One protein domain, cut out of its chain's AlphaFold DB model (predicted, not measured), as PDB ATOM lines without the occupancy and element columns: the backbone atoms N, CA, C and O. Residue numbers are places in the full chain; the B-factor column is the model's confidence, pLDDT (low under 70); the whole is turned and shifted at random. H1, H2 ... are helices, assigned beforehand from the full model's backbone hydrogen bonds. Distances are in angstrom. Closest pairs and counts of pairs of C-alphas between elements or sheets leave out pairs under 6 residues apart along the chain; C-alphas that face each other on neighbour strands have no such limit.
ATOM      1  N   GLN A 230     299.323 444.517 427.746       72.00
ATOM      2  CA  GLN A 230     300.338 444.883 426.761       72.00
ATOM      3  C   GLN A 230     299.865 446.017 425.839       72.00
ATOM      4  O   GLN A 230     300.561 447.026 425.713       72.00
ATOM      5  N   GLU A 231     298.650 445.931 425.293       76.56
ATOM      6  CA  GLU A 231     298.062 446.987 424.456       76.56
ATOM      7  C   GLU A 231     297.817 448.288 425.236       76.56
ATOM      8  O   GLU A 231     297.961 449.389 424.704       76.56
ATOM      9  N   ARG A 232     297.513 448.202 426.538       73.06
ATOM     10  CA  ARG A 232     297.406 449.404 427.386       73.06
ATOM     11  C   ARG A 232     298.751 450.104 427.570       73.06
ATOM     12  O   ARG A 232     298.785 451.335 427.618       73.06
ATOM     13  N   ARG A 233     299.853 449.350 427.667       70.62
ATOM     14  CA  ARG A 233     301.207 449.919 427.773       70.62
ATOM     15  C   ARG A 233     301.624 450.602 426.471       70.62
ATOM     16  O   ARG A 233     302.113 451.729 426.536       70.62
ATOM     17  N   THR A 234     301.375 449.984 425.314       80.25
ATOM     18  CA  THR A 234     301.698 450.575 424.000       80.25
ATOM     19  C   THR A 234     300.828 451.793 423.684       80.25
ATOM     20  O   THR A 234     301.327 452.812 423.208       80.25
ATOM     21  N   TYR A 235     299.542 451.760 424.035       76.25
ATOM     22  CA  TYR A 235     298.659 452.914 423.877       76.25
ATOM     23  C   TYR A 235     299.090 454.096 424.757       76.25
ATOM     24  O   TYR A 235     299.096 455.249 424.314       76.25
ATOM     25  N   PHE A 236     299.492 453.835 426.007       68.19
ATOM     26  CA  PHE A 236     299.944 454.885 426.920       68.19
ATOM     27  C   PHE A 236     301.234 455.557 426.431       68.19
ATOM     28  O   PHE A 236     301.335 456.788 426.463       68.19
ATOM     29  N   THR A 237     302.197 454.781 425.925       80.69
ATOM     30  CA  THR A 237     303.429 455.335 425.342       80.69
ATOM     31  C   THR A 237     303.140 456.123 424.066       80.69
ATOM     32  O   THR A 237     303.653 457.232 423.917       80.69
ATOM     33  N   GLN A 238     302.250 455.642 423.194       80.19
ATOM     34  CA  GLN A 238     301.873 456.350 421.968       80.19
ATOM     35  C   GLN A 238     301.127 457.666 422.254       80.19
ATOM     36  O   GLN A 238     301.423 458.696 421.645       80.19
ATOM     37  N   LYS A 239     300.213 457.678 423.232       86.00
ATOM     38  CA  LYS A 239     299.506 458.894 423.665       86.00
ATOM     39  C   LYS A 239     300.456 459.919 424.280       86.00
ATOM     40  O   LYS A 239     300.337 461.109 423.992       86.00
ATOM     41  N   ARG A 240     301.422 459.471 425.090       81.38
ATOM     42  CA  ARG A 240     302.451 460.353 425.655       81.38
ATOM     43  C   ARG A 240     303.321 460.959 424.553       81.38
ATOM     44  O   ARG A 240     303.525 462.165 424.576       81.38
ATOM     45  N   ARG A 241     303.740 460.165 423.559       82.19
ATOM     46  CA  ARG A 241     304.480 460.652 422.379       82.19
ATOM     47  C   ARG A 241     303.690 461.708 421.599       82.19
ATOM     48  O   ARG A 241     304.241 462.758 421.299       82.19
ATOM     49  N   ARG A 242     302.390 461.490 421.350       87.44
ATOM     50  CA  ARG A 242     301.526 462.496 420.695       87.44
ATOM     51  C   ARG A 242     301.423 463.797 421.489       87.44
ATOM     52  O   ARG A 242     301.455 464.863 420.893       87.44
ATOM     53  N   ASN A 243     301.296 463.721 422.813       86.38
ATOM     54  CA  ASN A 243     301.227 464.920 423.650       86.38
ATOM     55  C   ASN A 243     302.552 465.687 423.680       86.38
ATOM     56  O   ASN A 243     302.531 466.911 423.683       86.38
ATOM     57  N   VAL A 244     303.682 464.973 423.704       84.38
ATOM     58  CA  VAL A 244     305.011 465.592 423.639       84.38
ATOM     59  C   VAL A 244     305.192 466.300 422.298       84.38
ATOM     60  O   VAL A 244     305.532 467.475 422.312       84.38
ATOM     61  N   ARG A 245     304.850 465.655 421.172       85.38
ATOM     62  CA  ARG A 245     304.870 466.309 419.850       85.38
ATOM     63  C   ARG A 245     304.002 467.561 419.811       85.38
ATOM     64  O   ARG A 245     304.523 468.619 419.524       85.38
ATOM     65  N   LYS A 246     302.744 467.481 420.258       91.94
ATOM     66  CA  LYS A 246     301.857 468.658 420.319       91.94
ATOM     67  C   LYS A 246     302.424 469.815 421.142       91.94
ATOM     68  O   LYS A 246     302.211 470.965 420.792       91.94
ATOM     69  N   MET A 247     303.086 469.521 422.264       89.00
ATOM     70  CA  MET A 247     303.746 470.560 423.055       89.00
ATOM     71  C   MET A 247     304.891 471.209 422.280       89.00
ATOM     72  O   MET A 247     305.030 472.421 422.352       89.00
ATOM     73  N   PHE A 248     305.692 470.421 421.568       83.19
ATOM     74  CA  PHE A 248     306.781 470.947 420.754       83.19
ATOM     75  C   PHE A 248     306.270 471.732 419.547       83.19
ATOM     76  O   PHE A 248     306.744 472.841 419.346       83.19
ATOM     77  N   ASP A 249     305.247 471.240 418.844       86.56
ATOM     78  CA  ASP A 249     304.595 471.960 417.742       86.56
ATOM     79  C   ASP A 249     304.108 473.339 418.213       86.56
ATOM     80  O   ASP A 249     304.369 474.344 417.567       86.56
ATOM     81  N   MET A 250     303.493 473.412 419.402       89.50
ATOM     82  CA  MET A 250     303.079 474.687 419.998       89.50
ATOM     83  C   MET A 250     304.253 475.613 420.343       89.50
ATOM     84  O   MET A 250     304.100 476.830 420.287       89.50
ATOM     85  N   ILE A 251     305.395 475.067 420.772       86.44
ATOM     86  CA  ILE A 251     306.574 475.876 421.104       86.44
ATOM     87  C   ILE A 251     307.240 476.380 419.818       86.44
ATOM     88  O   ILE A 251     307.641 477.538 419.781       86.44
ATOM     89  N   MET A 252     307.316 475.550 418.778       84.12
ATOM     90  CA  MET A 252     307.830 475.926 417.458       84.12
ATOM     91  C   MET A 252     306.944 476.985 416.800       84.12
ATOM     92  O   MET A 252     307.448 478.018 416.377       84.12
ATOM     93  N   GLU A 253     305.622 476.802 416.820       88.25
ATOM     94  CA  GLU A 253     304.666 477.799 416.327       88.25
ATOM     95  C   GLU A 253     304.793 479.111 417.112       88.25
ATOM     96  O   GLU A 253     304.854 480.188 416.524       88.25
ATOM     97  N   ALA A 254     304.917 479.048 418.443       85.19
ATOM     98  CA  ALA A 254     305.201 480.240 419.239       85.19
ATOM     99  C   ALA A 254     306.540 480.877 418.845       85.19
ATOM    100  O   ALA A 254     306.650 482.104 418.873       85.19
ATOM    101  N   ALA A 255     307.532 480.068 418.458       81.88
ATOM    102  CA  ALA A 255     308.843 480.556 418.082       81.88
ATOM    103  C   ALA A 255     308.871 481.300 416.752       81.88
ATOM    104  O   ALA A 255     309.469 482.374 416.670       81.88
ATOM    105  N   GLU A 256     308.123 480.815 415.766       81.38
ATOM    106  CA  GLU A 256     307.923 481.494 414.483       81.38
ATOM    107  C   GLU A 256     307.289 482.888 414.645       81.38
ATOM    108  O   GLU A 256     307.559 483.792 413.855       81.38
ATOM    109  N   HIS A 257     306.508 483.107 415.707       90.00
ATOM    110  CA  HIS A 257     305.834 484.381 415.986       90.00
ATOM    111  C   HIS A 257     306.678 485.384 416.797       90.00
ATOM    112  O   HIS A 257     306.139 486.364 417.319       90.00
ATOM    113  N   GLY A 258     308.000 485.186 416.880       85.69
ATOM    114  CA  GLY A 258     308.937 486.173 417.431       85.69
ATOM    115  C   GLY A 258     309.732 485.714 418.652       85.69
ATOM    116  O   GLY A 258     310.155 486.553 419.450       85.69
ATOM    117  N   VAL A 259     309.940 484.409 418.825       73.06
ATOM    118  CA  VAL A 259     310.919 483.917 419.804       73.06
ATOM    119  C   VAL A 259     312.292 483.873 419.145       73.06
ATOM    120  O   VAL A 259     312.427 483.684 417.941       73.06
ATOM    121  N   ASP A 260     313.312 484.083 419.968       86.94
ATOM    122  CA  ASP A 260     314.718 484.057 419.591       86.94
ATOM    123  C   ASP A 260     315.062 482.811 418.737       86.94
ATOM    124  O   ASP A 260     314.860 481.685 419.211       86.94
ATOM    125  N   PRO A 261     315.599 482.970 417.510       82.88
ATOM    126  CA  PRO A 261     316.024 481.847 416.672       82.88
ATOM    127  C   PRO A 261     317.063 480.949 417.360       82.88
ATOM    128  O   PRO A 261     317.128 479.754 417.070       82.88
ATOM    129  N   ALA A 262     317.833 481.474 418.321       87.19
ATOM    130  CA  ALA A 262     318.737 480.658 419.127       87.19
ATOM    131  C   ALA A 262     317.978 479.653 420.012       87.19
ATOM    132  O   ALA A 262     318.433 478.525 420.196       87.19
ATOM    133  N   LEU A 263     316.803 480.025 420.533       84.50
ATOM    134  CA  LEU A 263     315.983 479.112 421.327       84.50
ATOM    135  C   LEU A 263     315.356 478.020 420.450       84.50
ATOM    136  O   LEU A 263     315.291 476.874 420.892       84.50
ATOM    137  N   ALA A 264     314.953 478.348 419.218       81.38
ATOM    138  CA  ALA A 264     314.451 477.362 418.259       81.38
ATOM    139  C   ALA A 264     315.502 476.275 417.970       81.38
ATOM    140  O   ALA A 264     315.205 475.091 418.118       81.38
ATOM    141  N   ALA A 265     316.756 476.662 417.710       86.31
ATOM    142  CA  ALA A 265     317.853 475.714 417.489       86.31
ATOM    143  C   ALA A 265     318.115 474.796 418.703       86.31
ATOM    144  O   ALA A 265     318.360 473.600 418.551       86.31
ATOM    145  N   VAL A 266     318.020 475.328 419.930       90.19
ATOM    146  CA  VAL A 266     318.156 474.522 421.160       90.19
ATOM    147  C   VAL A 266     316.997 473.533 421.317       90.19
ATOM    148  O   VAL A 266     317.192 472.417 421.803       90.19
ATOM    149  N   ILE A 267     315.783 473.926 420.925       85.94
ATOM    150  CA  ILE A 267     314.609 473.048 420.965       85.94
ATOM    151  C   ILE A 267     314.735 471.929 419.925       85.94
ATOM    152  O   ILE A 267     314.430 470.782 420.257       85.94
ATOM    153  N   GLU A 268     315.223 472.232 418.723       85.81
ATOM    154  CA  GLU A 268     315.477 471.241 417.669       85.81
ATOM    155  C   GLU A 268     316.517 470.193 418.105       85.81
ATOM    156  O   GLU A 268     316.216 468.998 418.066       85.81
ATOM    157  N   ASP A 269     317.675 470.604 418.641       92.19
ATOM    158  CA  ASP A 269     318.691 469.670 419.176       92.19
ATOM    159  C   ASP A 269     318.130 468.823 420.335       92.19
ATOM    160  O   ASP A 269     318.333 467.607 420.421       92.19
ATOM    161  N   ALA A 270     317.345 469.434 421.229       87.69
ATOM    162  CA  ALA A 270     316.695 468.696 422.308       87.69
ATOM    163  C   ALA A 270     315.698 467.646 421.778       87.69
ATOM    164  O   ALA A 270     315.596 466.557 422.356       87.69
ATOM    165  N   MET A 271     314.975 467.944 420.695       85.62
ATOM    166  CA  MET A 271     314.064 466.994 420.055       85.62
ATOM    167  C   MET A 271     314.818 465.827 419.429       85.62
ATOM    168  O   MET A 271     314.451 464.678 419.686       85.62
ATOM    169  N   GLU A 272     315.898 466.097 418.702       90.50
ATOM    170  CA  GLU A 272     316.721 465.061 418.078       90.50
ATOM    171  C   GLU A 272     317.260 464.069 419.123       90.50
ATOM    172  O   GLU A 272     317.125 462.849 418.979       90.50
ATOM    173  N   ARG A 273     317.745 464.572 420.266       91.75
ATOM    174  CA  ARG A 273     318.209 463.724 421.380       91.75
ATOM    175  C   ARG A 273     317.093 462.877 421.990       91.75
ATOM    176  O   ARG A 273     317.322 461.721 422.357       91.75
ATOM    177  N   VAL A 274     315.885 463.429 422.121       86.62
ATOM    178  CA  VAL A 274     314.723 462.690 422.643       86.62
ATOM    179  C   VAL A 274     314.286 461.596 421.669       86.62
ATOM    180  O   VAL A 274     313.941 460.496 422.110       86.62
ATOM    181  N   GLU A 275     314.312 461.861 420.365       87.00
ATOM    182  CA  GLU A 275     313.974 460.874 419.339       87.00
ATOM    183  C   GLU A 275     315.014 459.758 419.260       87.00
ATOM    184  O   GLU A 275     314.640 458.581 419.283       87.00
ATOM    185  N   HIS A 276     316.301 460.104 419.303       92.19
ATOM    186  CA  HIS A 276     317.387 459.132 419.354       92.19
ATOM    187  C   HIS A 276     317.290 458.234 420.599       92.19
ATOM    188  O   HIS A 276     317.349 457.007 420.501       92.19
ATOM    189  N   ALA A 277     317.035 458.813 421.779       89.94
ATOM    190  CA  ALA A 277     316.819 458.038 423.001       89.94
ATOM    191  C   ALA A 277     315.579 457.130 422.906       89.94
ATOM    192  O   ALA A 277     315.596 455.987 423.369       89.94
ATOM    193  N   ALA A 278     314.493 457.608 422.290       84.94
ATOM    194  CA  ALA A 278     313.286 456.812 422.092       84.94
ATOM    195  C   ALA A 278     313.504 455.640 421.119       84.94
ATOM    196  O   ALA A 278     312.922 454.571 421.336       84.94
ATOM    197  N   TRP A 279     314.320 455.835 420.081       92.19
ATOM    198  CA  TRP A 279     314.741 454.782 419.159       92.19
ATOM    199  C   TRP A 279     315.613 453.745 419.875       92.19
ATOM    200  O   TRP A 279     315.247 452.572 419.885       92.19
ATOM    201  N   ALA A 280     316.648 454.172 420.604       92.38
ATOM    202  CA  ALA A 280     317.537 453.279 421.349       92.38
ATOM    203  C   ALA A 280     316.793 452.419 422.390       92.38
ATOM    204  O   ALA A 280     317.037 451.219 422.510       92.38
ATOM    205  N   ILE A 281     315.825 453.003 423.111       88.06
ATOM    206  CA  ILE A 281     314.961 452.242 424.030       88.06
ATOM    207  C   ILE A 281     314.120 451.219 423.257       88.06
ATOM    208  O   ILE A 281     313.952 450.091 423.716       88.06
ATOM    209  N   SER A 282     313.587 451.593 422.090       86.06
ATOM    210  CA  SER A 282     312.813 450.672 421.256       86.06
ATOM    211  C   SER A 282     313.667 449.501 420.765       86.06
ATOM    212  O   SER A 282     313.197 448.365 420.813       86.06
ATOM    213  N   GLU A 283     314.897 449.764 420.329       91.25
ATOM    214  CA  GLU A 283     315.879 448.762 419.902       91.25
ATOM    215  C   GLU A 283     316.172 447.775 421.042       91.25
ATOM    216  O   GLU A 283     315.987 446.566 420.906       91.25
ATOM    217  N   ALA A 284     316.507 448.304 422.224       91.12
ATOM    218  CA  ALA A 284     316.806 447.503 423.406       91.12
ATOM    219  C   ALA A 284     315.618 446.621 423.822       91.12
ATOM    220  O   ALA A 284     315.802 445.462 424.202       91.12
ATOM    221  N   THR A 285     314.384 447.132 423.715       88.38
ATOM    222  CA  THR A 285     313.193 446.331 424.027       88.38
ATOM    223  C   THR A 285     312.957 445.193 423.040       88.38
ATOM    224  O   THR A 285     312.594 444.111 423.492       88.38
ATOM    225  N   LYS A 286     313.205 445.396 421.736       89.88
ATOM    226  CA  LYS A 286     313.088 444.332 420.722       89.88
ATOM    227  C   LYS A 286     314.086 443.208 420.996       89.88
ATOM    228  O   LYS A 286     313.687 442.049 421.108       89.88
ATOM    229  N   ASN A 287     315.343 443.573 421.242       91.38
ATOM    230  CA  ASN A 287     316.401 442.609 421.541       91.38
ATOM    231  C   ASN A 287     316.098 441.826 422.830       91.38
ATOM    232  O   ASN A 287     316.303 440.618 422.896       91.38
ATOM    233  N   THR A 288     315.538 442.493 423.847       92.00
ATOM    234  CA  THR A 288     315.130 441.831 425.099       92.00
ATOM    235  C   THR A 288     313.982 440.845 424.870       92.00
ATOM    236  O   THR A 288     313.990 439.757 425.442       92.00
ATOM    237  N   THR A 289     312.992 441.189 424.037       89.88
ATOM    238  CA  THR A 289     311.876 440.278 423.736       89.88
ATOM    239  C   THR A 289     312.317 439.048 422.950       89.88
ATOM    240  O   THR A 289     311.856 437.952 423.257       89.88
ATOM    241  N   GLU A 290     313.248 439.197 422.006       88.31
ATOM    242  CA  GLU A 290     313.817 438.063 421.270       88.31
ATOM    243  C   GLU A 290     314.617 437.145 422.202       88.31
ATOM    244  O   GLU A 290     314.425 435.931 422.189       88.31
ATOM    245  N   GLN A 291     315.431 437.713 423.098       88.31
ATOM    246  CA  GLN A 291     316.154 436.925 424.102       88.31
ATOM    247  C   GLN A 291     315.211 436.192 425.065       88.31
ATOM    248  O   GLN A 291     315.446 435.024 425.380       88.31
ATOM    249  N   GLN A 292     314.126 436.836 425.505       88.44
ATOM    250  CA  GLN A 292     313.117 436.185 426.345       88.44
ATOM    251  C   GLN A 292     312.398 435.056 425.602       88.44
ATOM    252  O   GLN A 292     312.143 434.014 426.199       88.44
ATOM    253  N   GLN A 293     312.109 435.223 424.309       84.62
ATOM    254  CA  GLN A 293     311.487 434.176 423.501       84.62
ATOM    255  C   GLN A 293     312.416 432.963 423.341       84.62
ATOM    256  O   GLN A 293     311.967 431.827 423.502       84.62
ATOM    257  N   VAL A 294     313.714 433.189 423.112       83.88
ATOM    258  CA  VAL A 294     314.720 432.116 423.046       83.88
ATOM    259  C   VAL A 294     314.854 431.392 424.392       83.88
ATOM    260  O   VAL A 294     314.835 430.161 424.422       83.88
ATOM    261  N   GLN A 295     314.913 432.120 425.513       84.75
ATOM    262  CA  GLN A 295     314.960 431.510 426.851       84.75
ATOM    263  C   GLN A 295     313.688 430.718 427.182       84.75
ATOM    264  O   GLN A 295     313.765 429.637 427.761       84.75
ATOM    265  N   PHE A 296     312.511 431.221 426.803       84.75
ATOM    266  CA  PHE A 296     311.252 430.525 427.063       84.75
ATOM    267  C   PHE A 296     311.169 429.205 426.285       84.75
ATOM    268  O   PHE A 296     310.749 428.188 426.838       84.75
ATOM    269  N   HIS A 297     311.645 429.183 425.035       75.44
ATOM    270  CA  HIS A 297     311.739 427.948 424.259       75.44
ATOM    271  C   HIS A 297     312.777 426.961 424.816       75.44
ATOM    272  O   HIS A 297     312.536 425.757 424.758       75.44
ATOM    273  N   SER A 298     313.889 427.426 425.404       78.25
ATOM    274  CA  SER A 298     314.899 426.516 425.963       78.25
ATOM    275  C   SER A 298     314.447 425.824 427.254       78.25
ATOM    276  O   SER A 298     314.846 424.691 427.502       78.25
ATOM    277  N   VAL A 299     313.625 426.478 428.085       81.81
ATOM    278  CA  VAL A 299     313.206 425.934 429.394       81.81
ATOM    279  C   VAL A 299     312.097 424.886 429.266       81.81
ATOM    280  O   VAL A 299     312.046 423.954 430.062       81.81
TER     281      VAL A 299
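AT A GLANCE: This is residues 230 to 299 of the 404 residues of the protein "Zn(2)-C6 fungal-type domain-containing protein" of Fistulina hepatica ATCC 64428 (UniProt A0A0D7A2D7). A long, slender helical hairpin: H1 and the longer H2 run nearly side by side in opposite ways, joined by a tight turn at one end and opening from it into a narrow V. They meet near the turn, and the other ends, residues 230 to 240 of H1 and 279 to 299 of H2, stand free. The printed part has 70 residues, with two named helices and no named strand, class all helix. It is extended, with a radius of gyration of the C-alphas of 17.8 A, a rod spanning 61 by 23 by 8 A.

IN THESE COORDINATES: H1, residues 230 to 256, begins at C-alpha 230 at (300.338, 444.883, 426.761) and measures 39.4 A. H2, residues 261 to 299, measures 57.4 A and ends at C-alpha 299 at (313.206, 425.934, 429.394).

HOW THE PARTS SIT: H1 and H2 form a helical hairpin, at a shallow tilt of 12 degrees, opposite ways. H1 touches H2 with residues 252 to 255 alone, and H2 touches H1 with residues 261 to 264 alone. Their closest C-alphas, those of Ala 255 and Ala 264, are 6.5 A apart. The centres are 16.0 A apart. In H1 and H2 every O i to N i+4 pair is within hydrogen-bond range.

THE WHOLE: The C-alphas farthest apart, those of Gly 258 and Val 299, are 61.6 A apart. The printed part has no cut, and the link from H1 to H2 is tight. The mean pLDDT of the printed part is 85.1; residue 236 is under 70.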